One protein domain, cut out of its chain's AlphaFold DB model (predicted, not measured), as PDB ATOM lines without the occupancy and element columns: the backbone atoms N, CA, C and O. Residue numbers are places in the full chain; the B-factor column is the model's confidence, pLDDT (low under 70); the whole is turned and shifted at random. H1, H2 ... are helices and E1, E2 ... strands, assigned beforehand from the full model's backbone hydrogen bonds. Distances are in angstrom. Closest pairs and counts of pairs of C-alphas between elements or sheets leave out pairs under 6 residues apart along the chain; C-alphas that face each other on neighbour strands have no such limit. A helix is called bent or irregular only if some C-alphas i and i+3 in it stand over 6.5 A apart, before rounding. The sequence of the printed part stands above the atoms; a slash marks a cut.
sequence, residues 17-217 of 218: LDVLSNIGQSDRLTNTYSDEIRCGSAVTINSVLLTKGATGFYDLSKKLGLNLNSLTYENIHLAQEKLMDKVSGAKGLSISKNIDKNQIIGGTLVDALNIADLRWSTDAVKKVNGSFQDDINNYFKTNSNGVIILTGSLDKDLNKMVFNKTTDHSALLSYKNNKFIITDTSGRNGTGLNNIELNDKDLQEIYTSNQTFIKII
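This is residues 17 to 217 of the 218 residues of an uncharacterized protein of bacterium (UniProt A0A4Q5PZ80). A strongly twisted sheet of seven strands stands between helices: H2a runs along one face with H1 beside it on that face, while H5 and H6 cover part of the opposite face. H2b, H3 and H4 gather round H2a, and H2b and H3 are farther from the sheet. The printed part has 201 residues, in order H1 H2 H3 H4 E1 H5 E2 E3 E4 E5 E6 H6 E7. The sheet is branched and antiparallel, and the class is mixed, helices and strands. The whole is compact, with a radius of gyration of the C-alphas of 16.0 A and spans of 49 by 36 by 29 A.

E2, residues 147 to 155, bends by 63 degrees at residue 152. On one side of it lie E3, residues 160 to 162 (N 153 and O 162, 2.8 A), and E7, residues 213 to 217 (N 149 and O 214, 2.8 A); on the other side lies E4, residues 169 to 176 (N 150 and O 171, 2.8 A). E4, E5, residues 179 to 184, and E6, residues 195 to 198, form a meander, each strand the antiparallel neighbour of the one before, with N 183 and O 172 at 2.8 A and N 182 and O 196 at 2.8 A. E1, residues 119 to 121, is the antiparallel neighbour of E7, with N 121 and O 215 at 2.9 A; these N and O pairs are within hydrogen-bond range. H2, residues 36 to 63, was assigned as one helix by its hydrogen bonds but is bent: C-alphas 51 and 54 are 9.6 A apart. Its arm H2a, residues 36 to 51, is irregular, with C-alphas 37 and 40 at 7.6 A, and is on the sheet over E2 and E4 at a height of 8.5 A; its closest C-alphas to E4 are those of Cys 39 and Ser 170, 5.6 A. H2b, residues 54 to 63, touches residues 45 to 49 of H2a alone at a steep tilt of 53 degrees, closest at the C-alphas of Leu 49 and Phe 57, 6.0 A. H1, residues 17 to 21, is on the same face as H2a, over E5. H3, residues 73 to 88, touches H2a by its residues 38 to 45 alone, at a steep tilt of 64 degrees, the closest C-alphas being Ser 41 and Gln 80, 5.2 A. H4, residues 107 to 115, touches residues 40 to 44 of H2a alone at a shallow tilt of 28 degrees, the same way, closest at the C-alphas of Gly 40 and Leu 109, 4.8 A. H5, residues 132 to 142, is on the opposite face from H2a and touches H6, residues 200 to 208, about perpendicular at 83 degrees, closest at the C-alphas of Phe 132 and Tyr 207, 5.8 A. Every O i to N i+4 pair is within hydrogen-bond range in H1, H2b, H3, H5 and H6, against 10 of 12 in H2a and 4 of 5 in H4.

H1 begins at C-alpha 17, (151.251, 162.530, 147.230), and E7 ends at C-alpha 217, (169.170, 165.863, 146.845). From first to last C-alpha, H2a is 23.7 A long, E4 22.7 A, H3 22.6 A and E2 22.4 A.

The C-alphas farthest apart are those of Thr 30 and Asn 129, 50.3 A, and the printed part has no cut. The links H1 to H2 and H3 to H4 are long. Mean pLDDT of the printed part is 74.9, with 59 residues under 70, among them 25 to 37, 89 to 107 and 123 to 132.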
ATOM      1  N   LEU A  17     151.634 162.593 145.823       83.31
ATOM      2  CA  LEU A  17     151.251 162.530 147.230       83.31
ATOM      3  C   LEU A  17     149.925 161.789 147.427       83.31
ATOM      4  O   LEU A  17     149.848 160.966 148.333       83.31
ATOM      5  N   ASP A  18     148.919 162.005 146.577       82.44
ATOM      6  CA  ASP A  18     147.652 161.263 146.667       82.44
ATOM      7  C   ASP A  18     147.873 159.770 146.427       82.44
ATOM      8  O   ASP A  18     147.339 158.942 147.166       82.44
ATOM      9  N   VAL A  19     148.732 159.422 145.465       82.00
ATOM     10  CA  VAL A  19     149.177 158.040 145.242       82.00
ATOM     11  C   VAL A  19     149.754 157.455 146.529       82.00
ATOM     12  O   VAL A  19     149.260 156.453 147.042       82.00
ATOM     13  N   LEU A  20     150.762 158.115 147.099       84.19
ATOM     14  CA  LEU A  20     151.468 157.625 148.278       84.19
ATOM     15  C   LEU A  20     150.602 157.591 149.542       84.19
ATOM     16  O   LEU A  20     150.813 156.724 150.390       84.19
ATOM     17  N   SER A  21     149.576 158.444 149.638       82.25
ATOM     18  CA  SER A  21     148.596 158.401 150.734       82.25
ATOM     19  C   SER A  21     147.868 157.050 150.821       82.25
ATOM     20  O   SER A  21     147.335 156.688 151.873       82.25
ATOM     21  N   ASN A  22     147.881 156.295 149.719       78.81
ATOM     22  CA  ASN A  22     147.206 155.018 149.557       78.81
ATOM     23  C   ASN A  22     148.164 153.818 149.469       78.81
ATOM     24  O   ASN A  22     147.678 152.691 149.391       78.81
ATOM     25  N   ILE A  23     149.488 154.024 149.510       76.38
ATOM     26  CA  ILE A  23     150.499 152.953 149.428       76.38
ATOM     27  C   ILE A  23     151.094 152.700 150.806       76.38
ATOM     28  O   ILE A  23     151.881 153.502 151.305       76.38
ATOM     29  N   GLY A  24     150.705 151.591 151.427       71.00
ATOM     30  CA  GLY A  24     151.155 151.148 152.740       71.00
ATOM     31  C   GLY A  24     151.823 149.771 152.701       71.00
ATOM     32  O   GLY A  24     151.588 148.968 151.809       71.00
ATOM     33  N   GLN A  25     152.676 149.477 153.673       65.75
ATOM     34  CA  GLN A  25     153.415 148.215 153.772       65.75
ATOM     35  C   GLN A  25     152.556 147.060 154.297       65.75
ATOM     36  O   GLN A  25     152.904 145.896 154.088       65.75
ATOM     37  N   SER A  26     151.444 147.368 154.974       64.69
ATOM     38  CA  SER A  26     150.453 146.386 155.417       64.69
ATOM     39  C   SER A  26     149.401 146.174 154.336       64.69
ATOM     40  O   SER A  26     148.301 146.734 154.361       64.69
ATOM     41  N   ASP A  27     149.747 145.376 153.344       62.53
ATOM     42  CA  ASP A  27     148.876 145.119 152.209       62.53
ATOM     43  C   ASP A  27     147.736 144.123 152.512       62.53
ATOM     44  O   ASP A  27     147.675 143.434 153.534       62.53
ATOM     45  N   ARG A  28     146.751 144.131 151.611       62.09
ATOM     46  CA  ARG A  28     145.692 143.117 151.479       62.09
ATOM     47  C   ARG A  28     145.697 142.515 150.071       62.09
ATOM     48  O   ARG A  28     144.685 141.962 149.650       62.09
ATOM     49  N   LEU A  29     146.784 142.721 149.326       61.03
ATOM     50  CA  LEU A  29     146.889 142.244 147.953       61.03
ATOM     51  C   LEU A  29     147.101 140.732 147.974       61.03
ATOM     52  O   LEU A  29     147.528 140.152 148.974       61.03
ATOM     53  N   THR A  30     146.763 140.082 146.870       58.38
ATOM     54  CA  THR A  30     146.582 138.627 146.837       58.38
ATOM     55  C   THR A  30     147.893 137.854 147.063       58.38
ATOM     56  O   THR A  30     147.865 136.699 147.486       58.38
ATOM     57  N   ASN A  31     149.043 138.496 146.816       54.00
ATOM     58  CA  ASN A  31     150.366 137.863 146.746       54.00
ATOM     59  C   ASN A  31     151.440 138.527 147.619       54.00
ATOM     60  O   ASN A  31     152.630 138.292 147.417       54.00
ATOM     61  N   THR A  32     151.032 139.349 148.575       50.97
ATOM     62  CA  THR A  32     151.936 140.140 149.408       50.97
ATOM     63  C   THR A  32     151.655 139.857 150.889       50.97
ATOM     64  O   THR A  32     150.533 139.507 151.260       50.97
ATOM     65  N   TYR A  33     152.678 139.933 151.743       52.69
ATOM     66  CA  TYR A  33     152.482 139.890 153.197       52.69
ATOM     67  C   TYR A  33     152.600 141.291 153.766       52.69
ATOM     68  O   TYR A  33     153.504 142.038 153.397       52.69
ATOM     69  N   SER A  34     151.762 141.577 154.765       56.50
ATOM     70  CA  SER A  34     151.992 142.690 155.677       56.50
ATOM     71  C   SER A  34     153.357 142.520 156.323       56.50
ATOM     72  O   SER A  34     153.527 141.669 157.199       56.50
ATOM     73  N   ASP A  35     154.298 143.350 155.903       57.16
ATOM     74  CA  ASP A  35     155.675 143.241 156.337       57.16
ATOM     75  C   ASP A  35     156.220 144.610 156.732       57.16
ATOM     76  O   ASP A  35     156.485 145.467 155.887       57.16
ATOM     77  N   GLU A  36     156.351 144.789 158.045       55.22
ATOM     78  CA  GLU A  36     156.883 145.987 158.696       55.22
ATOM     79  C   GLU A  36     158.387 146.171 158.402       55.22
ATOM     80  O   GLU A  36     158.927 147.251 158.625       55.22
ATOM     81  N   ILE A  37     159.071 145.153 157.857       58.78
ATOM     82  CA  ILE A  37     160.516 145.203 157.585       58.78
ATOM     83  C   ILE A  37     160.862 145.815 156.217       58.78
ATOM     84  O   ILE A  37     162.032 146.030 155.898       58.78
ATOM     85  N   ARG A  38     159.861 146.140 155.386       72.88
ATOM     86  CA  ARG A  38     160.074 146.745 154.058       72.88
ATOM     87  C   ARG A  38     160.208 148.264 154.106       72.88
ATOM     88  O   ARG A  38     160.309 148.884 153.046       72.88
ATOM     89  N   CYS A  39     160.243 148.880 155.290       77.19
ATOM     90  CA  CYS A  39     160.177 150.333 155.427       77.19
ATOM     91  C   CYS A  39     161.285 151.047 154.650       77.19
ATOM     92  O   CYS A  39     160.999 152.018 153.957       77.19
ATOM     93  N   GLY A  40     162.515 150.517 154.661       80.19
ATOM     94  CA  GLY A  40     163.647 151.067 153.909       80.19
ATOM     95  C   GLY A  40     163.436 151.042 152.390       80.19
ATOM     96  O   GLY A  40     163.658 152.041 151.699       80.19
ATOM     97  N   SER A  41     162.936 149.925 151.860       83.75
ATOM     98  CA  SER A  41     162.601 149.794 150.437       83.75
ATOM     99  C   SER A  41     161.404 150.663 150.059       83.75
ATOM    100  O   SER A  41     161.427 151.326 149.025       83.75
ATOM    101  N   ALA A  42     160.382 150.726 150.913       84.19
ATOM    102  CA  ALA A  42     159.193 151.542 150.701       84.19
ATOM    103  C   ALA A  42     159.533 153.036 150.647       84.19
ATOM    104  O   ALA A  42     159.174 153.707 149.677       84.19
ATOM    105  N   VAL A  43     160.298 153.557 151.616       86.88
ATOM    106  CA  VAL A  43     160.738 154.962 151.580       86.88
ATOM    107  C   VAL A  43     161.668 155.243 150.403       86.88
ATOM    108  O   VAL A  43     161.631 156.342 149.859       86.88
ATOM    109  N   THR A  44     162.449 154.263 149.944       90.19
ATOM    110  CA  THR A  44     163.296 154.425 148.753       90.19
ATOM    111  C   THR A  44     162.462 154.535 147.476       90.19
ATOM    112  O   THR A  44     162.639 155.486 146.713       90.19
ATOM    113  N   ILE A  45     161.513 153.619 147.254       90.75
ATOM    114  CA  ILE A  45     160.600 153.676 146.101       90.75
ATOM    115  C   ILE A  45     159.791 154.976 146.120       90.75
ATOM    116  O   ILE A  45     159.708 155.670 145.108       90.75
ATOM    117  N   ASN A  46     159.267 155.360 147.284       90.19
ATOM    118  CA  ASN A  46     158.520 156.603 147.438       90.19
ATOM    119  C   ASN A  46     159.407 157.839 147.205       90.19
ATOM    120  O   ASN A  46     158.950 158.811 146.603       90.19
ATOM    121  N   SER A  47     160.685 157.794 147.601       91.75
ATOM    122  CA  SER A  47     161.650 158.861 147.308       91.75
ATOM    123  C   SER A  47     161.854 159.013 145.808       91.75
ATOM    124  O   SER A  47     161.803 160.130 145.302       91.75
ATOM    125  N   VAL A  48     162.026 157.908 145.075       93.31
ATOM    126  CA  VAL A  48     162.126 157.924 143.605       93.31
ATOM    127  C   VAL A  48     160.862 158.500 142.977       93.31
ATOM    128  O   VAL A  48     160.953 159.369 142.114       93.31
ATOM    129  N   LEU A  49     159.687 158.071 143.433       91.50
ATOM    130  CA  LEU A  49     158.409 158.559 142.922       91.50
ATOM    131  C   LEU A  49     158.226 160.070 143.142       91.50
ATOM    132  O   LEU A  49     157.789 160.765 142.228       91.50
ATOM    133  N   LEU A  50     158.596 160.597 144.313       89.88
ATOM    134  CA  LEU A  50     158.475 162.029 144.626       89.88
ATOM    135  C   LEU A  50     159.527 162.903 143.932       89.88
ATOM    136  O   LEU A  50     159.224 164.040 143.572       89.88
ATOM    137  N   THR A  51     160.745 162.391 143.746       90.06
ATOM    138  CA  THR A  51     161.882 163.168 143.212       90.06
ATOM    139  C   THR A  51     162.021 163.051 141.693       90.06
ATOM    140  O   THR A  51     162.330 164.036 141.025       90.06
ATOM    141  N   LYS A  52     161.766 161.862 141.131       91.19
ATOM    142  CA  LYS A  52     161.992 161.511 139.717       91.19
ATOM    143  C   LYS A  52     160.712 161.100 138.971       91.19
ATOM    144  O   LYS A  52     160.757 160.865 137.761       91.19
ATOM    145  N   GLY A  53     159.571 161.008 139.658       89.75
ATOM    146  CA  GLY A  53     158.284 160.662 139.054       89.75
ATOM    147  C   GLY A  53     158.218 159.233 138.502       89.75
ATOM    148  O   GLY A  53     159.031 158.366 138.830       89.75
ATOM    149  N   ALA A  54     157.239 158.992 137.625       90.31
ATOM    150  CA  ALA A  54     157.021 157.680 137.012       90.31
ATOM    151  C   ALA A  54     158.222 157.212 136.173       90.31
ATOM    152  O   ALA A  54     158.575 156.038 136.219       90.31
ATOM    153  N   THR A  55     158.894 158.121 135.459       91.69
ATOM    154  CA  THR A  55     160.097 157.790 134.678       91.69
ATOM    155  C   THR A  55     161.191 157.205 135.566       91.69
ATOM    156  O   THR A  55     161.692 156.122 135.276       91.69
ATOM    157  N   GLY A  56     161.504 157.861 136.691       93.19
ATOM    158  CA  GLY A  56     162.494 157.340 137.634       93.19
ATOM    159  C   GLY A  56     162.096 155.994 138.236       93.19
ATOM    160  O   GLY A  56     162.952 155.134 138.434       93.19
ATOM    161  N   PHE A  57     160.801 155.786 138.482       93.19
ATOM    162  CA  PHE A  57     160.287 154.498 138.935       93.19
ATOM    163  C   PHE A  57     160.510 153.389 137.895       93.19
ATOM    164  O   PHE A  57     161.013 152.326 138.251       93.19
ATOM    165  N   TYR A  58     160.211 153.633 136.615       93.12
ATOM    166  CA  TYR A  58     160.443 152.652 135.547       93.12
ATOM    167  C   TYR A  58     161.933 152.388 135.297       93.12
ATOM    168  O   TYR A  58     162.330 151.264 134.990       93.12
ATOM    169  N   ASP A  59     162.789 153.396 135.451       95.06
ATOM    170  CA  ASP A  59     164.236 153.200 135.348       95.06
ATOM    171  C   ASP A  59     164.772 152.354 136.506       95.06
ATOM    172  O   ASP A  59     165.577 151.442 136.290       95.06
ATOM    173  N   LEU A  60     164.275 152.577 137.728       94.06
ATOM    174  CA  LEU A  60     164.571 151.702 138.858       94.06
ATOM    175  C   LEU A  60     164.025 150.288 138.629       94.06
ATOM    176  O   LEU A  60     164.755 149.322 138.843       94.06
ATOM    177  N   SER A  61     162.793 150.131 138.136       89.50
ATOM    178  CA  SER A  61     162.209 148.805 137.912       89.50
ATOM    179  C   SER A  61     163.079 147.957 136.978       89.50
ATOM    180  O   SER A  61     163.335 146.791 137.274       89.50
ATOM    181  N   LYS A  62     163.644 148.552 135.918       90.31
ATOM    182  CA  LYS A  62     164.589 147.865 135.019       90.31
ATOM    183  C   LYS A  62     165.836 147.369 135.752       90.31
ATOM    184  O   LYS A  62     166.247 146.230 135.544       90.31
ATOM    185  N   LYS A  63     166.416 148.170 136.654       90.25
ATOM    186  CA  LYS A  63     167.558 147.745 137.496       90.25
ATOM    187  C   LYS A  63     167.194 146.618 138.455       90.25
ATOM    188  O   LYS A  63     168.032 145.776 138.790       90.25
ATOM    189  N   LEU A  64     165.938 146.591 138.889       85.25
ATOM    190  CA  LEU A  64     165.372 145.513 139.692       85.25
ATOM    191  C   LEU A  64     165.076 144.245 138.874       85.25
ATOM    192  O   LEU A  64     164.726 143.224 139.461       85.25
ATOM    193  N   GLY A  65     165.264 144.270 137.548       84.75
ATOM    194  CA  GLY A  65     164.928 143.161 136.654       84.75
ATOM    195  C   GLY A  65     163.428 143.042 136.376       84.75
ATOM    196  O   GLY A  65     162.967 141.987 135.950       84.75
ATOM    197  N   LEU A  66     162.664 144.105 136.634       82.50
ATOM    198  CA  LEU A  66     161.233 144.193 136.375       82.50
ATOM    199  C   LEU A  66     160.976 144.980 135.087       82.50
ATOM    200  O   LEU A  66     161.449 146.109 134.923       82.50
ATOM    201  N   ASN A  67     160.167 144.413 134.194       82.19
ATOM    202  CA  ASN A  67     159.717 145.088 132.979       82.19
ATOM    203  C   ASN A  67     158.315 145.681 133.185       82.19
ATOM    204  O   ASN A  67     157.325 145.140 132.696       82.19
ATOM    205  N   LEU A  68     158.234 146.754 133.976       83.94
ATOM    206  CA  LEU A  68     156.977 147.434 134.295       83.94
ATOM    207  C   LEU A  68     156.701 148.538 133.273       83.94
ATOM    208  O   LEU A  68     157.602 149.287 132.899       83.94
ATOM    209  N   ASN A  69     155.449 148.656 132.842       79.88
ATOM    210  CA  ASN A  69     155.008 149.626 131.832       79.88
ATOM    211  C   ASN A  69     153.848 150.519 132.309       79.88
ATOM    212  O   ASN A  69     153.321 151.317 131.535       79.88
ATOM    213  N   SER A  70     153.439 150.377 133.567       85.56
ATOM    214  CA  SER A  70     152.343 151.126 134.174       85.56
ATOM    215  C   SER A  70     152.611 151.370 135.655       85.56
ATOM    216  O   SER A  70     153.274 150.576 136.325       85.56
ATOM    217  N   LEU A  71     152.096 152.484 136.170       86.88
ATOM    218  CA  LEU A  71     152.134 152.796 137.591       86.88
ATOM    219  C   LEU A  71     150.825 152.302 138.209       86.88
ATOM    220  O   LEU A  71     149.802 152.984 138.125       86.88
ATOM    221  N   THR A  72     150.861 151.092 138.757       83.94
ATOM    222  CA  THR A  72     149.773 150.463 139.518       83.94
ATOM    223  C   THR A  72     150.225 150.229 140.954       83.94
ATOM    224  O   THR A  72     151.426 150.251 141.242       83.94
ATOM    225  N   TYR A  73     149.274 149.990 141.857       79.88
ATOM    226  CA  TYR A  73     149.596 149.621 143.235       79.88
ATOM    227  C   TYR A  73     150.440 148.345 143.266       79.88
ATOM    228  O   TYR A  73     151.509 148.344 143.873       79.88
ATOM    229  N   GLU A  74     150.025 147.307 142.536       78.88
ATOM    230  CA  GLU A  74     150.785 146.061 142.402       78.88
ATOM    231  C   GLU A  74     152.231 146.311 141.959       78.88
ATOM    232  O   GLU A  74     153.164 145.836 142.602       78.88
ATOM    233  N   ASN A  75     152.436 147.115 140.914       84.44
ATOM    234  CA  ASN A  75     153.766 147.381 140.374       84.44
ATOM    235  C   ASN A  75     154.669 148.102 141.380       84.44
ATOM    236  O   ASN A  75     155.860 147.791 141.473       84.44
ATOM    237  N   ILE A  76     154.119 149.046 142.149       85.50
ATOM    238  CA  ILE A  76     154.876 149.748 143.189       85.50
ATOM    239  C   ILE A  76     155.270 148.780 144.305       85.50
ATOM    240  O   ILE A  76     156.435 148.770 144.708       85.50
ATOM    241  N   HIS A  77     154.355 147.921 144.756       81.25
ATOM    242  CA  HIS A  77     154.669 146.902 145.759       81.25
ATOM    243  C   HIS A  77     155.693 145.889 145.252       81.25
ATOM    244  O   HIS A  77     156.686 145.642 145.931       81.25
ATOM    245  N   LEU A  78     155.537 145.385 144.031       80.44
ATOM    246  CA  LEU A  78     156.489 144.462 143.419       80.44
ATOM    247  C   LEU A  78     157.905 145.061 143.353       80.44
ATOM    248  O   LEU A  78     158.893 144.367 143.596       80.44
ATOM    249  N   ALA A  79     158.023 146.360 143.071       85.06
ATOM    250  CA  ALA A  79     159.304 147.056 143.110       85.06
ATOM    251  C   ALA A  79     159.872 147.175 144.537       85.06
ATOM    252  O   ALA A  79     161.071 146.966 144.721       85.06
ATOM    253  N   GLN A  80     159.041 147.462 145.549       83.50
ATOM    254  CA  GLN A  80     159.468 147.468 146.959       83.50
ATOM    255  C   GLN A  80     160.017 146.097 147.375       83.50
ATOM    256  O   GLN A  80     161.070 146.016 148.009       83.50
ATOM    257  N   GLU A  81     159.339 145.022 146.968       78.38
ATOM    258  CA  GLU A  81     159.758 143.651 147.247       78.38
ATOM    259  C   GLU A  81     161.075 143.298 146.554       78.38
ATOM    260  O   GLU A  81     162.009 142.825 147.197       78.38
ATOM    261  N   LYS A  82     161.205 143.598 145.256       80.62
ATOM    262  CA  LYS A  82     162.448 143.328 144.518       80.62
ATOM    263  C   LYS A  82     163.633 144.144 144.994       80.62
ATOM    264  O   LYS A  82     164.770 143.675 144.920       80.62
ATOM    265  N   LEU A  83     163.387 145.361 145.461       85.69
ATOM    266  CA  LEU A  83     164.424 146.162 146.084       85.69
ATOM    267  C   LEU A  83     164.884 145.512 147.390       85.69
ATOM    268  O   LEU A  83     166.086 145.351 147.578       85.69
ATOM    269  N   MET A  84     163.948 145.050 148.227       80.12
ATOM    270  CA  MET A  84     164.259 144.335 149.467       80.12
ATOM    271  C   MET A  84     165.028 143.024 149.220       80.12
ATOM    272  O   MET A  84     166.040 142.789 149.883       80.12
ATOM    273  N   ASP A  85     164.620 142.220 148.228       77.25
ATOM    274  CA  ASP A  85     165.333 141.003 147.794       77.25
ATOM    275  C   ASP A  85     166.819 141.306 147.511       77.25
ATOM    276  O   ASP A  85     167.717 140.554 147.895       77.25
ATOM    277  N   LYS A  86     167.096 142.427 146.828       80.81
ATOM    278  CA  LYS A  86     168.462 142.811 146.448       80.81
ATOM    279  C   LYS A  86     169.315 143.274 147.625       80.81
ATOM    280  O   LYS A  86     170.499 142.951 147.642       80.81
ATOM    281  N   VAL A  87     168.754 144.041 148.560       79.56
ATOM    282  CA  VAL A  87     169.535 144.658 149.653       79.56
ATOM    283  C   VAL A  87     169.697 143.753 150.866       79.56
ATOM    284  O   VAL A  87     170.686 143.859 151.579       79.56
ATOM    285  N   SER A  88     168.750 142.850 151.114       72.56
ATOM    286  CA  SER A  88     168.826 141.926 152.253       72.56
ATOM    287  C   SER A  88     169.603 140.646 151.938       72.56
ATOM    288  O   SER A  88     169.995 139.924 152.852       72.56
ATOM    289  N   GLY A  89     169.793 140.318 150.652       57.53
ATOM    290  CA  GLY A  89     170.329 139.024 150.222       57.53
ATOM    291  C   GLY A  89     169.412 137.835 150.546       57.53
ATOM    292  O   GLY A  89     169.716 136.703 150.156       57.53
ATOM    293  N   ALA A  90     168.280 138.068 151.220       53.91
ATOM    294  CA  ALA A  90     167.248 137.077 151.432       53.91
ATOM    295  C   ALA A  90     166.571 136.807 150.083       53.91
ATOM    296  O   ALA A  90     165.929 137.675 149.494       53.91
ATOM    297  N   LYS A  91     166.740 135.589 149.559       43.09
ATOM    298  CA  LYS A  91     165.944 135.127 148.420       43.09
ATOM    299  C   LYS A  91     164.513 134.936 148.898       43.09
ATOM    300  O   LYS A  91     164.213 133.909 149.500       43.09
ATOM    301  N   GLY A  92     163.642 135.877 148.567       41.78
ATOM    302  CA  GLY A  92     162.213 135.653 148.630       41.78
ATOM    303  C   GLY A  92     161.482 136.674 149.474       41.78
ATOM    304  O   GLY A  92     161.204 136.424 150.632       41.78
ATOM    305  N   LEU A  93     161.013 137.724 148.821       44.41
ATOM    306  CA  LEU A  93     159.604 138.103 148.844       44.41
ATOM    307  C   LEU A  93     158.834 137.514 147.659       44.41
ATOM    308  O   LEU A  93     157.653 137.792 147.516       44.41
ATOM    309  N   SER A  94     159.473 136.699 146.806       46.38
ATOM    310  CA  SER A  94     158.844 136.054 145.651       46.38
ATOM    311  C   SER A  94     157.615 135.245 146.078       46.38
ATOM    312  O   SER A  94     157.732 134.068 146.416       46.38
ATOM    313  N   ILE A  95     156.454 135.908 146.034       45.03
ATOM    314  CA  ILE A  95     155.129 135.432 146.434       45.03
ATOM    315  C   ILE A  95     155.104 135.081 147.932       45.03
ATOM    316  O   ILE A  95     155.094 133.911 148.321       45.03
ATOM    317  N   SER A  96     155.179 136.103 148.790       39.69
ATOM    318  CA  SER A  96     155.314 135.929 150.238       39.69
ATOM    319  C   SER A  96     154.193 135.048 150.809       39.69
ATOM    320  O   SER A  96     153.017 135.394 150.742       39.69
ATOM    321  N   LYS A  97     154.558 133.874 151.341       38.16
ATOM    322  CA  LYS A  97     153.714 133.065 152.238       38.16
ATOM    323  C   LYS A  97     154.372 132.692 153.558       38.16
ATOM    324  O   LYS A  97     153.675 132.182 154.422       38.16
ATOM    325  N   ASN A  98     155.667 132.931 153.754       39.50
ATOM    326  CA  ASN A  98     156.355 132.527 154.982       39.50
ATOM    327  C   ASN A  98     157.637 133.339 155.179       39.50
ATOM    328  O   ASN A  98     158.665 132.964 154.620       39.50
ATOM    329  N   ILE A  99     157.600 134.408 155.981       43.12
ATOM    330  CA  ILE A  99     158.828 135.054 156.467       43.12
ATOM    331  C   ILE A  99     158.700 135.423 157.949       43.12
ATOM    332  O   ILE A  99     157.640 135.813 158.440       43.12
ATOM    333  N   ASP A 100     159.822 135.220 158.634       35.34
ATOM    334  CA  ASP A 100     160.109 135.510 160.032       35.34
ATOM    335  C   ASP A 100     160.306 137.024 160.262       35.34
ATOM    336  O   ASP A 100     161.000 137.699 159.505       35.34
ATOM    337  N   LYS A 101     159.694 137.565 161.319       39.66
ATOM    338  CA  LYS A 101     159.435 139.006 161.533       39.66
ATOM    339  C   LYS A 101     160.646 139.834 161.989       39.66
ATOM    340  O   LYS A 101     160.492 141.011 162.296       39.66
ATOM    341  N   ASN A 102     161.836 139.243 162.083       34.91
ATOM    342  CA  ASN A 102     162.953 139.819 162.843       34.91
ATOM    343  C   ASN A 102     164.121 140.358 161.993       34.91
ATOM    344  O   ASN A 102     165.248 140.412 162.487       34.91
ATOM    345  N   GLN A 103     163.906 140.767 160.737       36.81
ATOM    346  CA  GLN A 103     165.013 141.177 159.862       36.81
ATOM    347  C   GLN A 103     164.968 142.620 159.330       36.81
ATOM    348  O   GLN A 103     164.318 142.926 158.345       36.81
ATOM    349  N   ILE A 104     165.886 143.403 159.908       43.19
ATOM    350  CA  ILE A 104     166.786 144.380 159.270       43.19
ATOM    351  C   ILE A 104     166.244 145.795 159.056       43.19
ATOM    352  O   ILE A 104     165.601 146.123 158.064       43.19
ATOM    353  N   ILE A 105     166.699 146.682 159.943       45.03
ATOM    354  CA  ILE A 105     166.596 148.132 159.809       45.03
ATOM    355  C   ILE A 105     168.004 148.709 159.958       45.03
ATOM    356  O   ILE A 105     168.763 148.307 160.838       45.03
ATOM    357  N   GLY A 106     168.374 149.606 159.044       46.41
ATOM    358  CA  GLY A 106     169.641 150.343 159.054       46.41
ATOM    359  C   GLY A 106     170.573 150.006 157.888       46.41
ATOM    360  O   GLY A 106     170.877 150.887 157.091       46.41
ATOM    361  N   GLY A 107     170.994 148.743 157.744       50.31
ATOM    362  CA  GLY A 107     171.953 148.339 156.697       50.31
ATOM    363  C   GLY A 107     171.381 148.364 155.274       50.31
ATOM    364  O   GLY A 107     172.047 148.784 154.337       50.31
ATOM    365  N   THR A 108     170.108 148.001 155.124       70.56
ATOM    366  CA  THR A 108     169.429 147.866 153.824       70.56
ATOM    367  C   THR A 108     169.048 149.197 153.182       70.56
ATOM    368  O   THR A 108     168.892 149.257 151.965       70.56
ATOM    369  N   LEU A 109     168.900 150.273 153.966       78.12
ATOM    370  CA  LEU A 109     168.440 151.563 153.446       78.12
ATOM    371  C   LEU A 109     169.497 152.224 152.555       78.12
ATOM    372  O   LEU A 109     169.177 152.659 151.456       78.12
ATOM    373  N   VAL A 110     170.754 152.275 152.996       81.88
ATOM    374  CA  VAL A 110     171.840 152.871 152.200       81.88
ATOM    375  C   VAL A 110     172.025 152.121 150.879       81.88
ATOM    376  O   VAL A 110     172.099 152.748 149.822       81.88
ATOM    377  N   ASP A 111     172.017 150.790 150.920       83.88
ATOM    378  CA  ASP A 111     172.117 149.967 149.715       83.88
ATOM    379  C   ASP A 111     170.917 150.177 148.784       83.88
ATOM    380  O   ASP A 111     171.089 150.286 147.567       83.88
ATOM    381  N   ALA A 112     169.710 150.323 149.338       86.81
ATOM    382  CA  ALA A 112     168.511 150.616 148.560       86.81
ATOM    383  C   ALA A 112     168.622 151.967 147.840       86.81
ATOM    384  O   ALA A 112     168.352 152.053 146.638       86.81
ATOM    385  N   LEU A 113     169.071 153.011 148.546       88.12
ATOM    386  CA  LEU A 113     169.289 154.342 147.976       88.12
ATOM    387  C   LEU A 113     170.345 154.321 146.863       88.12
ATOM    388  O   LEU A 113     170.156 154.968 145.831       88.12
ATOM    389  N   ASN A 114     171.416 153.544 147.049       89.12
ATOM    390  CA  ASN A 114     172.464 153.368 146.046       89.12
ATOM    391  C   ASN A 114     171.932 152.664 144.788       89.12
ATOM    392  O   ASN A 114     172.181 153.133 143.683       89.12
ATOM    393  N   ILE A 115     171.139 151.594 144.928       89.56
ATOM    394  CA  ILE A 115     170.488 150.914 143.789       89.56
ATOM    395  C   ILE A 115     169.535 151.866 143.039       89.56
ATOM    396  O   ILE A 115     169.411 151.807 141.810       89.56
ATOM    397  N   ALA A 116     168.867 152.763 143.768       90.94
ATOM    398  CA  ALA A 116     167.940 153.754 143.227       90.94
ATOM    399  C   ALA A 116     168.613 154.971 142.551       90.94
ATOM    400  O   ALA A 116     167.914 155.859 142.041       90.94
ATOM    401  N   ASP A 117     169.950 155.024 142.518       91.69
ATOM    402  CA  ASP A 117     170.755 156.200 142.146       91.69
ATOM    403  C   ASP A 117     170.214 157.484 142.788       91.69
ATOM    404  O   ASP A 117     170.033 158.513 142.125       91.69
ATOM    405  N   LEU A 118     169.835 157.416 144.062       89.06
ATOM    406  CA  LEU A 118     169.457 158.612 144.795       89.06
ATOM    407  C   LEU A 118     170.732 159.250 145.322       89.06
ATOM    408  O   LEU A 118     171.523 158.607 146.006       89.06
ATOM    409  N   ARG A 119     170.951 160.526 145.004       87.19
ATOM    410  CA  ARG A 119     172.022 161.286 145.634       87.19
ATOM    411  C   ARG A 119     171.542 161.659 147.029       87.19
ATOM    412  O   ARG A 119     170.508 162.308 147.175       87.19
ATOM    413  N   TRP A 120     172.271 161.236 148.051       84.38
ATOM    414  CA  TRP A 120     171.870 161.453 149.434       84.38
ATOM    415  C   TRP A 120     173.016 161.976 150.293       84.38
ATOM    416  O   TRP A 120     174.189 161.813 149.963       84.38
ATOM    417  N   SER A 121     172.662 162.641 151.389       79.00
ATOM    418  CA  SER A 121     173.606 163.067 152.417       79.00
ATOM    419  C   SER A 121     173.027 162.809 153.803       79.00
ATOM    420  O   SER A 121     171.879 163.157 154.085       79.00
ATOM    421  N   THR A 122     173.844 162.210 154.667       71.06
ATOM    422  CA  THR A 122     173.624 162.138 156.118       71.06
ATOM    423  C   THR A 122     174.237 163.325 156.839       71.06
ATOM    424  O   THR A 122     174.316 163.288 158.068       71.06
ATOM    425  N   ASP A 123     174.703 164.362 156.124       64.12
ATOM    426  CA  ASP A 123     174.958 165.650 156.759       64.12
ATOM    427  C   ASP A 123     173.700 165.949 157.535       64.12
ATOM    428  O   ASP A 123     172.643 166.192 156.928       64.12
ATOM    429  N   ALA A 124     173.826 165.868 158.865       52.19
ATOM    430  CA  ALA A 124     172.720 166.077 159.760       52.19
ATOM    431  C   ALA A 124     171.987 167.316 159.254       52.19
ATOM    432  O   ALA A 124     172.571 168.231 158.645       52.19
ATOM    433  N   VAL A 125     170.691 167.394 159.490       54.59
ATOM    434  CA  VAL A 125     170.148 168.716 159.763       54.59
ATOM    435  C   VAL A 125     170.986 169.217 160.948       54.59
ATOM    436  O   VAL A 125     170.733 168.857 162.093       54.59
ATOM    437  N   LYS A 126     172.168 169.783 160.634       47.06
ATOM    438  CA  LYS A 126     173.202 170.151 161.584       47.06
ATOM    439  C   LYS A 126     172.432 171.098 162.460       47.06
ATOM    440  O   LYS A 126     171.775 171.970 161.916       47.06
ATOM    441  N   LYS A 127     172.469 170.880 163.768       48.25
ATOM    442  CA  LYS A 127     171.936 171.825 164.742       48.25
ATOM    443  C   LYS A 127     172.712 173.137 164.565       48.25
ATOM    444  O   LYS A 127     173.668 173.397 165.287       48.25
ATOM    445  N   VAL A 128     172.419 173.894 163.514       42.81
ATOM    446  CA  VAL A 128     173.023 175.180 163.218       42.81
ATOM    447  C   VAL A 128     172.120 176.137 163.956       42.81
ATOM    448  O   VAL A 128     171.027 176.398 163.484       42.81
ATOM    449  N   ASN A 129     172.546 176.546 165.157       44.28
ATOM    450  CA  ASN A 129     171.933 177.572 166.012       44.28
ATOM    451  C   ASN A 129     170.733 178.291 165.357       44.28
ATOM    452  O   ASN A 129     170.903 179.309 164.690       44.28
ATOM    453  N   GLY A 130     169.542 177.711 165.525       57.31
ATOM    454  CA  GLY A 130     168.336 178.031 164.763       57.31
ATOM    455  C   GLY A 130     167.238 176.992 165.016       57.31
ATOM    456  O   GLY A 130     167.485 175.960 165.656       57.31
ATOM    457  N   SER A 131     166.010 177.284 164.581       66.00
ATOM    458  CA  SER A 131     164.904 176.329 164.673       66.00
ATOM    459  C   SER A 131     165.067 175.237 163.608       66.00
ATOM    460  O   SER A 131     165.525 175.507 162.501       66.00
ATOM    461  N   PHE A 132     164.656 174.000 163.896       69.25
ATOM    462  CA  PHE A 132     164.606 172.921 162.892       69.25
ATOM    463  C   PHE A 132     163.843 173.323 161.642       69.25
ATOM    464  O   PHE A 132     164.213 172.974 160.526       69.25
ATOM    465  N   GLN A 133     162.776 174.089 161.851       73.50
ATOM    466  CA  GLN A 133     161.956 174.633 160.794       73.50
ATOM    467  C   GLN A 133     162.801 175.459 159.820       73.50
ATOM    468  O   GLN A 133     162.639 175.287 158.618       73.50
ATOM    469  N   ASP A 134     163.755 176.267 160.293       77.00
ATOM    470  CA  ASP A 134     164.655 177.040 159.429       77.00
ATOM    471  C   ASP A 134     165.565 176.146 158.587       77.00
ATOM    472  O   ASP A 134     165.699 176.371 157.383       77.00
ATOM    473  N   ASP A 135     166.154 175.106 159.178       76.50
ATOM    474  CA  ASP A 135     167.048 174.207 158.448       76.50
ATOM    475  C   ASP A 135     166.308 173.381 157.393       76.50
ATOM    476  O   ASP A 135     166.773 173.250 156.255       76.50
ATOM    477  N   ILE A 136     165.137 172.842 157.742       81.00
ATOM    478  CA  ILE A 136     164.315 172.101 156.788       81.00
ATOM    479  C   ILE A 136     163.778 173.051 155.706       81.00
ATOM    480  O   ILE A 136     163.801 172.713 154.521       81.00
ATOM    481  N   ASN A 137     163.348 174.262 156.080       82.44
ATOM    482  CA  ASN A 137     162.938 175.291 155.125       82.44
ATOM    483  C   ASN A 137     164.079 175.613 154.157       82.44
ATOM    484  O   ASN A 137     163.863 175.688 152.951       82.44
ATOM    485  N   ASN A 138     165.303 175.785 154.655       84.00
ATOM    486  CA  ASN A 138     166.472 176.070 153.825       84.00
ATOM    487  C   ASN A 138     166.806 174.908 152.882       84.00
ATOM    488  O   ASN A 138     167.132 175.138 151.712       84.00
ATOM    489  N   TYR A 139     166.657 173.669 153.350       85.38
ATOM    490  CA  TYR A 139     166.760 172.494 152.495       85.38
ATOM    491  C   TYR A 139     165.723 172.527 151.357       85.38
ATOM    492  O   TYR A 139     166.112 172.453 150.190       85.38
ATOM    493  N   PHE A 140     164.433 172.722 151.647       87.75
ATOM    494  CA  PHE A 140     163.392 172.725 150.609       87.75
ATOM    495  C   PHE A 140     163.397 173.979 149.719       87.75
ATOM    496  O   PHE A 140     162.953 173.898 148.575       87.75
ATOM    497  N   LYS A 141     163.963 175.111 150.169       86.94
ATOM    498  CA  LYS A 141     164.222 176.290 149.312       86.94
ATOM    499  C   LYS A 141     165.157 175.960 148.148       86.94
ATOM    500  O   LYS A 141     164.996 176.502 147.061       86.94
ATOM    501  N   THR A 142     166.143 175.099 148.387       84.69
ATOM    502  CA  THR A 142     167.151 174.705 147.388       84.69
ATOM    503  C   THR A 142     166.813 173.380 146.703       84.69
ATOM    504  O   THR A 142     167.296 173.118 145.607       84.69
ATOM    505  N   ASN A 143     165.938 172.573 147.311       84.88
ATOM    506  CA  ASN A 143     165.519 171.257 146.837       84.88
ATOM    507  C   ASN A 143     163.983 171.162 146.839       84.88
ATOM    508  O   ASN A 143     163.398 170.417 147.621       84.88
ATOM    509  N   SER A 144     163.305 171.902 145.958       81.44
ATOM    510  CA  SER A 144     161.827 171.988 145.922       81.44
ATOM    511  C   SER A 144     161.106 170.654 145.645       81.44
ATOM    512  O   SER A 144     159.921 170.491 145.957       81.44
ATOM    513  N   ASN A 145     161.823 169.684 145.074       80.38
ATOM    514  CA  ASN A 145     161.377 168.301 144.879       80.38
ATOM    515  C   ASN A 145     162.166 167.291 145.722       80.38
ATOM    516  O   ASN A 145     162.012 166.093 145.513       80.38
ATOM    517  N   GLY A 146     163.017 167.759 146.636       86.56
ATOM    518  CA  GLY A 146     163.745 166.898 147.557       86.56
ATOM    519  C   GLY A 146     162.810 166.207 148.548       86.56
ATOM    520  O   GLY A 146     161.650 166.589 148.710       86.56
ATOM    521  N   VAL A 147     163.330 165.186 149.219       90.44
ATOM    522  CA  VAL A 147     162.685 164.527 150.359       90.44
ATOM    523  C   VAL A 147     163.721 164.264 151.447       90.44
ATOM    524  O   VAL A 147     164.895 164.024 151.164       90.44
ATOM    525  N   ILE A 148     163.287 164.284 152.702       89.50
ATOM    526  CA  ILE A 148     164.115 163.886 153.841       89.50
ATOM    527  C   ILE A 148     163.580 162.558 154.356       89.50
ATOM    528  O   ILE A 148     162.410 162.462 154.710       89.50
ATOM    529  N   ILE A 149     164.423 161.535 154.423       87.12
ATOM    530  CA  ILE A 149     164.076 160.292 155.104       87.12
ATOM    531  C   ILE A 149     164.295 160.505 156.597       87.12
ATOM    532  O   ILE A 149     165.394 160.852 157.044       87.12
ATOM    533  N   LEU A 150     163.221 160.297 157.348       83.75
ATOM    534  CA  LEU A 150     163.206 160.287 158.798       83.75
ATOM    535  C   LEU A 150     163.317 158.840 159.266       83.75
ATOM    536  O   LEU A 150     162.577 157.981 158.786       83.75
ATOM    537  N   THR A 151     164.198 158.578 160.226       78.25
ATOM    538  CA  THR A 151     164.257 157.294 160.927       78.25
ATOM    539  C   THR A 151     163.768 157.472 162.358       78.25
ATOM    540  O   THR A 151     164.062 158.477 163.000       78.25
ATOM    541  N   GLY A 152     163.012 156.512 162.868       77.12
ATOM    542  CA  GLY A 152     162.409 156.568 164.196       77.12
ATOM    543  C   GLY A 152     161.762 155.232 164.514       77.12
ATOM    544  O   GLY A 152     162.175 154.221 163.958       77.12
ATOM    545  N   SER A 153     160.755 155.229 165.376       76.38
ATOM    546  CA  SER A 153     159.987 154.035 165.709       76.38
ATOM    547  C   SER A 153     158.516 154.185 165.364       76.38
ATOM    548  O   SER A 153     157.986 155.291 165.439       76.38
ATOM    549  N   LEU A 154     157.842 153.098 165.000       75.12
ATOM    550  CA  LEU A 154     156.391 153.106 164.832       75.12
ATOM    551  C   LEU A 154     155.699 152.754 166.154       75.12
ATOM    552  O   LEU A 154     155.759 151.622 166.632       75.12
ATOM    553  N   ASP A 155     154.976 153.712 166.732       74.44
ATOM    554  CA  ASP A 155     154.112 153.439 167.873       74.44
ATOM    555  C   ASP A 155     152.785 152.842 167.386       74.44
ATOM    556  O   ASP A 155     151.952 153.540 166.802       74.44
ATOM    557  N   LYS A 156     152.607 151.532 167.594       70.81
ATOM    558  CA  LYS A 156     151.448 150.771 167.099       70.81
ATOM    559  C   LYS A 156     150.138 151.151 167.785       70.81
ATOM    560  O   LYS A 156     149.086 151.046 167.160       70.81
ATOM    561  N   ASP A 157     150.201 151.621 169.029       70.12
ATOM    562  CA  ASP A 157     149.015 152.024 169.788       70.12
ATOM    563  C   ASP A 157     148.524 153.399 169.331       70.12
ATOM    564  O   ASP A 157     147.323 153.648 169.216       70.12
ATOM    565  N   LEU A 158     149.468 154.291 169.028       67.12
ATOM    566  CA  LEU A 158     149.184 155.641 168.550       67.12
ATOM    567  C   LEU A 158     149.082 155.727 167.020       67.12
ATOM    568  O   LEU A 158     148.712 156.780 166.503       67.12
ATOM    569  N   ASN A 159     149.411 154.640 166.311       67.50
ATOM    570  CA  ASN A 159     149.517 154.556 164.854       67.50
ATOM    571  C   ASN A 159     150.279 155.756 164.263       67.50
ATOM    572  O   ASN A 159     149.808 156.418 163.334       67.50
ATOM    573  N   LYS A 160     151.428 156.080 164.866       70.50
ATOM    574  CA  LYS A 160     152.262 157.216 164.463       70.50
ATOM    575  C   LYS A 160     153.739 156.938 164.685       70.50
ATOM    576  O   LYS A 160     154.120 156.182 165.579       70.50
ATOM    577  N   MET A 161     154.570 157.633 163.923       73.88
ATOM    578  CA  MET A 161     156.009 157.630 164.133       73.88
ATOM    579  C   MET A 161     156.374 158.401 165.410       73.88
ATOM    580  O   MET A 161     155.862 159.490 165.669       73.88
ATOM    581  N   VAL A 162     157.265 157.829 166.214       75.00
ATOM    582  CA  VAL A 162     157.840 158.426 167.420       75.00
ATOM    583  C   VAL A 162     159.359 158.362 167.341       75.00
ATOM    584  O   VAL A 162     159.940 157.357 166.946       75.00
ATOM    585  N   PHE A 163     160.033 159.441 167.716       72.81
ATOM    586  CA  PHE A 163     161.463 159.611 167.427       72.81
ATOM    587  C   PHE A 163     162.371 159.402 168.652       72.81
ATOM    588  O   PHE A 163     163.586 159.545 168.569       72.81
ATOM    589  N   ASN A 164     161.806 159.037 169.801       67.81
ATOM    590  CA  ASN A 164     162.518 158.864 171.074       67.81
ATOM    591  C   ASN A 164     162.735 157.392 171.484       67.81
ATOM    592  O   ASN A 164     163.120 157.129 172.622       67.81
ATOM    593  N   LYS A 165     162.472 156.439 170.584       67.56
ATOM    594  CA  LYS A 165     162.619 154.991 170.804       67.56
ATOM    595  C   LYS A 165     163.673 154.403 169.856       67.56
ATOM    596  O   LYS A 165     164.181 155.105 168.978       67.56
ATOM    597  N   THR A 166     164.004 153.123 170.046       67.31
ATOM    598  CA  THR A 166     164.856 152.349 169.130       67.31
ATOM    599  C   THR A 166     164.331 152.459 167.706       67.31
ATOM    600  O   THR A 166     163.145 152.265 167.474       67.31
ATOM    601  N   THR A 167     165.215 152.781 166.769       70.31
ATOM    602  CA  THR A 167     164.852 152.998 165.373       70.31
ATOM    603  C   THR A 167     164.407 151.691 164.718       70.31
ATOM    604  O   THR A 167     165.238 150.828 164.442       70.31
ATOM    605  N   ASP A 168     163.107 151.563 164.466       71.44
ATOM    606  CA  ASP A 168     162.491 150.421 163.792       71.44
ATOM    607  C   ASP A 168     161.538 150.817 162.653       71.44
ATOM    608  O   ASP A 168     160.766 150.000 162.160       71.44
ATOM    609  N   HIS A 169     161.610 152.065 162.194       79.44
ATOM    610  CA  HIS A 169     160.771 152.534 161.106       79.44
ATOM    611  C   HIS A 169     161.398 153.684 160.323       79.44
ATOM    612  O   HIS A 169     162.284 154.402 160.802       79.44
ATOM    613  N   SER A 170     160.932 153.877 159.091       81.31
ATOM    614  CA  SER A 170     161.329 154.996 158.237       81.31
ATOM    615  C   SER A 170     160.120 155.620 157.549       81.31
ATOM    616  O   SER A 170     159.228 154.916 157.079       81.31
ATOM    617  N   ALA A 171     160.129 156.946 157.442       85.56
ATOM    618  CA  ALA A 171     159.116 157.718 156.730       85.56
ATOM    619  C   ALA A 171     159.766 158.832 155.903       85.56
ATOM    620  O   ALA A 171     160.940 159.159 156.089       85.56
ATOM    621  N   LEU A 172     159.005 159.422 154.984       89.12
ATOM    622  CA  LEU A 172     159.473 160.540 154.166       89.12
ATOM    623  C   LEU A 172     158.867 161.845 154.633       89.12
ATOM    624  O   LEU A 172     157.658 161.939 154.754       89.12
ATOM    625  N   LEU A 173     159.687 162.870 154.795       89.69
ATOM    626  CA  LEU A 173     159.257 164.249 154.933       89.69
ATOM    627  C   LEU A 173     159.405 164.960 153.589       89.69
ATOM    628  O   LEU A 173     160.478 164.969 152.980       89.69
ATOM    629  N   SER A 174     158.325 165.593 153.147       90.00
ATOM    630  CA  SER A 174     158.278 166.444 151.961       90.00
ATOM    631  C   SER A 174     157.665 167.804 152.298       90.00
ATOM    632  O   SER A 174     156.955 167.941 153.295       90.00
ATOM    633  N   TYR A 175     157.941 168.816 151.474       88.94
ATOM    634  CA  TYR A 175     157.325 170.137 151.586       88.94
ATOM    635  C   TYR A 175     156.542 170.456 150.315       88.94
ATOM    636  O   TYR A 175     157.123 170.601 149.238       88.94
ATOM    637  N   LYS A 176     155.212 170.522 150.423       86.44
ATOM    638  CA  LYS A 176     154.297 170.773 149.299       86.44
ATOM    639  C   LYS A 176     153.161 171.681 149.746       86.44
ATOM    640  O   LYS A 176     152.666 171.552 150.857       86.44
ATOM    641  N   ASN A 177     152.736 172.598 148.876       87.00
ATOM    642  CA  ASN A 177     151.642 173.541 149.152       87.00
ATOM    643  C   ASN A 177     151.812 174.299 150.486       87.00
ATOM    644  O   ASN A 177     150.856 174.458 151.239       87.00
ATOM    645  N   ASN A 178     153.042 174.739 150.775       86.00
ATOM    646  CA  ASN A 178     153.450 175.398 152.023       86.00
ATOM    647  C   ASN A 178     153.259 174.562 153.300       86.00
ATOM    648  O   ASN A 178     153.200 175.115 154.396       86.00
ATOM    649  N   LYS A 179     153.176 173.236 153.167       89.38
ATOM    650  CA  LYS A 179     152.949 172.296 154.264       89.38
ATOM    651  C   LYS A 179     154.036 171.236 154.302       89.38
ATOM    652  O   LYS A 179     154.473 170.740 153.261       89.38
ATOM    653  N   PHE A 180     154.439 170.875 155.513       88.88
ATOM    654  CA  PHE A 180     155.280 169.712 155.767       88.88
ATOM    655  C   PHE A 180     154.408 168.468 155.845       88.88
ATOM    656  O   PHE A 180     153.430 168.444 156.586       88.88
ATOM    657  N   ILE A 181     154.754 167.449 155.068       89.81
ATOM    658  CA  ILE A 181     153.974 166.220 154.959       89.81
ATOM    659  C   ILE A 181     154.902 165.045 155.232       89.81
ATOM    660  O   ILE A 181     155.873 164.847 154.495       89.81
ATOM    661  N   ILE A 182     154.584 164.270 156.269       88.31
ATOM    662  CA  ILE A 182     155.133 162.931 156.450       88.31
ATOM    663  C   ILE A 182     154.324 161.963 155.600       88.31
ATOM    664  O   ILE A 182     153.125 161.821 155.803       88.31
ATOM    665  N   THR A 183     154.989 161.270 154.687       87.62
ATOM    666  CA  THR A 183     154.479 160.061 154.052       87.62
ATOM    667  C   THR A 183     155.018 158.859 154.818       87.62
ATOM    668  O   THR A 183     156.168 158.442 154.642       87.62
ATOM    669  N   ASP A 184     154.176 158.330 155.695       82.19
ATOM    670  CA  ASP A 184     154.396 157.101 156.433       82.19
ATOM    671  C   ASP A 184     153.981 155.900 155.573       82.19
ATOM    672  O   ASP A 184     152.925 155.876 154.954       82.19
ATOM    673  N   THR A 185     154.821 154.878 155.533       74.00
ATOM    674  CA  THR A 185     154.545 153.647 154.797       74.00
ATOM    675  C   THR A 185     154.009 152.531 155.700       74.00
ATOM    676  O   THR A 185     153.778 151.439 155.214       74.00
ATOM    677  N   SER A 186     153.762 152.773 156.991       69.81
ATOM    678  CA  SER A 186     153.270 151.776 157.958       69.81
ATOM    679  C   SER A 186     151.801 151.369 157.786       69.81
ATOM    680  O   SER A 186     151.384 150.322 158.279       69.81
ATOM    681  N   GLY A 187     150.993 152.198 157.118       67.81
ATOM    682  CA  GLY A 187     149.553 151.989 157.025       67.81
ATOM    683  C   GLY A 187     149.147 150.825 156.120       67.81
ATOM    684  O   GLY A 187     149.965 150.146 155.495       67.81
ATOM    685  N   ARG A 188     147.829 150.607 156.019       69.56
ATOM    686  CA  ARG A 188     147.268 149.650 155.057       69.56
ATOM    687  C   ARG A 188     147.016 150.305 153.708       69.56
ATOM    688  O   ARG A 188     146.576 151.459 153.661       69.56
ATOM    689  N   ASN A 189     147.204 149.536 152.638       69.62
ATOM    690  CA  ASN A 189     146.868 149.975 151.284       69.62
ATOM    691  C   ASN A 189     145.443 150.511 151.198       69.62
ATOM    692  O   ASN A 189     144.517 149.946 151.778       69.62
ATOM    693  N   GLY A 190     145.284 151.623 150.487       64.50
ATOM    694  CA  GLY A 190     144.000 152.268 150.253       64.50
ATOM    695  C   GLY A 190     143.316 152.859 151.479       64.50
ATOM    696  O   GLY A 190     142.119 153.125 151.443       64.50
ATOM    697  N   THR A 191     144.031 153.061 152.587       68.56
ATOM    698  CA  THR A 191     143.443 153.752 153.743       68.56
ATOM    699  C   THR A 191     143.409 155.267 153.592       68.56
ATOM    700  O   THR A 191     142.605 155.892 154.283       68.56
ATOM    701  N   GLY A 192     144.243 155.844 152.721       65.50
ATOM    702  CA  GLY A 192     144.371 157.292 152.538       65.50
ATOM    703  C   GLY A 192     145.047 158.014 153.710       65.50
ATOM    704  O   GLY A 192     145.008 159.238 153.767       65.50
ATOM    705  N   LEU A 193     145.613 157.283 154.679       71.25
ATOM    706  CA  LEU A 193     146.100 157.836 155.954       71.25
ATOM    707  C   LEU A 193     147.624 157.916 156.050       71.25
ATOM    708  O   LEU A 193     148.154 158.273 157.096       71.25
ATOM    709  N   ASN A 194     148.324 157.587 154.970       79.38
ATOM    710  CA  ASN A 194     149.780 157.552 154.971       79.38
ATOM    711  C   ASN A 194     150.402 158.948 154.907       79.38
ATOM    712  O   ASN A 194     151.562 159.106 155.262       79.38
ATOM    713  N   ASN A 195     149.644 159.970 154.501       85.81
ATOM    714  CA  ASN A 195     150.115 161.349 154.516       85.81
ATOM    715  C   ASN A 195     149.608 162.081 155.757       85.81
ATOM    716  O   ASN A 195     148.402 162.224 155.955       85.81
ATOM    717  N   ILE A 196     150.541 162.591 156.551       86.31
ATOM    718  CA  ILE A 196     150.290 163.328 157.784       86.31
ATOM    719  C   ILE A 196     150.884 164.724 157.620       86.31
ATOM    720  O   ILE A 196     152.089 164.877 157.426       86.31
ATOM    721  N   GLU A 197     150.036 165.748 157.684       89.06
ATOM    722  CA  GLU A 197     150.486 167.139 157.745       89.06
ATOM    723  C   GLU A 197     151.053 167.433 159.136       89.06
ATOM    724  O   GLU A 197     150.405 167.147 160.143       89.06
ATOM    725  N   LEU A 198     152.256 168.001 159.180       85.81
ATOM    726  CA  LEU A 198     152.920 168.366 160.424       85.81
ATOM    727  C   LEU A 198     152.618 169.807 160.813       85.81
ATOM    728  O   LEU A 198     152.670 170.714 159.980       85.81
ATOM    729  N   ASN A 199     152.392 170.012 162.106       84.31
ATOM    730  CA  ASN A 199     152.416 171.335 162.721       84.31
ATOM    731  C   ASN A 199     153.810 171.649 163.311       84.31
ATOM    732  O   ASN A 199     154.702 170.799 163.354       84.31
ATOM    733  N   ASP A 200     153.993 172.877 163.804       80.62
ATOM    734  CA  ASP A 200     155.274 173.335 164.366       80.62
ATOM    735  C   ASP A 200     155.743 172.503 165.573       80.62
ATOM    736  O   ASP A 200     156.943 172.297 165.766       80.62
ATOM    737  N   LYS A 201     154.808 171.982 166.379       81.31
ATOM    738  CA  LYS A 201     155.131 171.117 167.520       81.31
ATOM    739  C   LYS A 201     155.693 169.778 167.045       81.31
ATOM    740  O   LYS A 201     156.697 169.330 167.594       81.31
ATOM    741  N   ASP A 202     155.096 169.175 166.018       81.69
ATOM    742  CA  ASP A 202     155.574 167.903 165.464       81.69
ATOM    743  C   ASP A 202     156.993 168.055 164.896       81.69
ATOM    744  O   ASP A 202     157.867 167.227 165.150       81.69
ATOM    745  N   LEU A 203     157.259 169.160 164.188       78.88
ATOM    746  CA  LEU A 203     158.598 169.484 163.687       78.88
ATOM    747  C   LEU A 203     159.606 169.604 164.839       78.88
ATOM    748  O   LEU A 203     160.692 169.026 164.782       78.88
ATOM    749  N   GLN A 204     159.249 170.301 165.915       76.56
ATOM    750  CA  GLN A 204     160.136 170.461 167.064       76.56
ATOM    751  C   GLN A 204     160.436 169.127 167.775       76.56
ATOM    752  O   GLN A 204     161.570 168.892 168.209       76.56
ATOM    753  N   GLU A 205     159.454 168.228 167.879       77.12
ATOM    754  CA  GLU A 205     159.656 166.874 168.413       77.12
ATOM    755  C   GLU A 205     160.635 166.064 167.545       77.12
ATOM    756  O   GLU A 205     161.557 165.438 168.073       77.12
ATOM    757  N   ILE A 206     160.510 166.139 166.215       76.50
ATOM    758  CA  ILE A 206     161.446 165.493 165.281       76.50
ATOM    759  C   ILE A 206     162.868 166.033 165.475       76.50
ATOM    760  O   ILE A 206     163.816 165.255 165.549       76.50
ATOM    761  N   TYR A 207     163.042 167.346 165.619       72.44
ATOM    762  CA  TYR A 207     164.367 167.954 165.784       72.44
ATOM    763  C   TYR A 207     165.104 167.541 167.049       72.44
ATOM    764  O   TYR A 207     166.320 167.347 167.067       72.44
ATOM    765  N   THR A 208     164.358 167.510 168.149       69.50
ATOM    766  CA  THR A 208     164.914 167.240 169.473       69.50
ATOM    767  C   THR A 208     165.278 165.773 169.641       69.50
ATOM    768  O   THR A 208     166.057 165.429 170.533       69.50
ATOM    769  N   SER A 209     164.785 164.917 168.749       67.19
ATOM    770  CA  SER A 209     165.220 163.540 168.655       67.19
ATOM    771  C   SER A 209     166.656 163.452 168.125       67.19
ATOM    772  O   SER A 209     167.029 164.101 167.149       67.19
ATOM    773  N   ASN A 210     167.505 162.642 168.758       60.22
ATOM    774  CA  ASN A 210     168.872 162.384 168.284       60.22
ATOM    775  C   ASN A 210     168.885 161.402 167.091       60.22
ATOM    776  O   ASN A 210     169.713 160.496 167.041       60.22
ATOM    777  N   GLN A 211     167.933 161.536 166.165       66.94
ATOM    778  CA  GLN A 211     167.764 160.626 165.036       66.94
ATOM    779  C   GLN A 211     168.675 160.988 163.862       66.94
ATOM    780  O   GLN A 211     169.163 162.113 163.730       66.94
ATOM    781  N   THR A 212     168.902 160.002 162.995       65.00
ATOM    782  CA  THR A 212     169.619 160.207 161.735       65.00
ATOM    783  C   THR A 212     168.642 160.700 160.675       65.00
ATOM    784  O   THR A 212     167.575 160.126 160.475       65.00
ATOM    785  N   PHE A 213     169.029 161.762 159.973       75.31
ATOM    786  CA  PHE A 213     168.280 162.303 158.844       75.31
ATOM    787  C   PHE A 213     169.068 162.043 157.569       75.31
ATOM    788  O   PHE A 213     170.253 162.374 157.505       75.31
ATOM    789  N   ILE A 214     168.410 161.494 156.550       75.00
ATOM    790  CA  ILE A 214     169.014 161.323 155.227       75.00
ATOM    791  C   ILE A 214     168.307 162.268 154.262       75.00
ATOM    792  O   ILE A 214     167.119 162.122 153.987       75.00
ATOM    793  N   LYS A 215     169.033 163.255 153.743       81.50
ATOM    794  CA  LYS A 215     168.522 164.200 152.744       81.50
ATOM    795  C   LYS A 215     168.716 163.608 151.359       81.50
ATOM    796  O   LYS A 215     169.851 163.299 151.005       81.50
ATOM    797  N   ILE A 216     167.654 163.508 150.567       80.12
ATOM    798  CA  ILE A 216     167.736 163.157 149.147       80.12
ATOM    799  C   ILE A 216     167.823 164.449 148.343       80.12
ATOM    800  O   ILE A 216     166.942 165.299 148.427       80.12
ATOM    801  N   ILE A 217     168.899 164.634 147.595       75.38
ATOM    802  CA  ILE A 217     169.170 165.863 146.845       75.38
ATOM    803  C   ILE A 217     169.090 165.585 145.345       75.38
ATOM    804  O   ILE A 217     169.452 164.497 144.896       75.38
TER     805      ILE A 217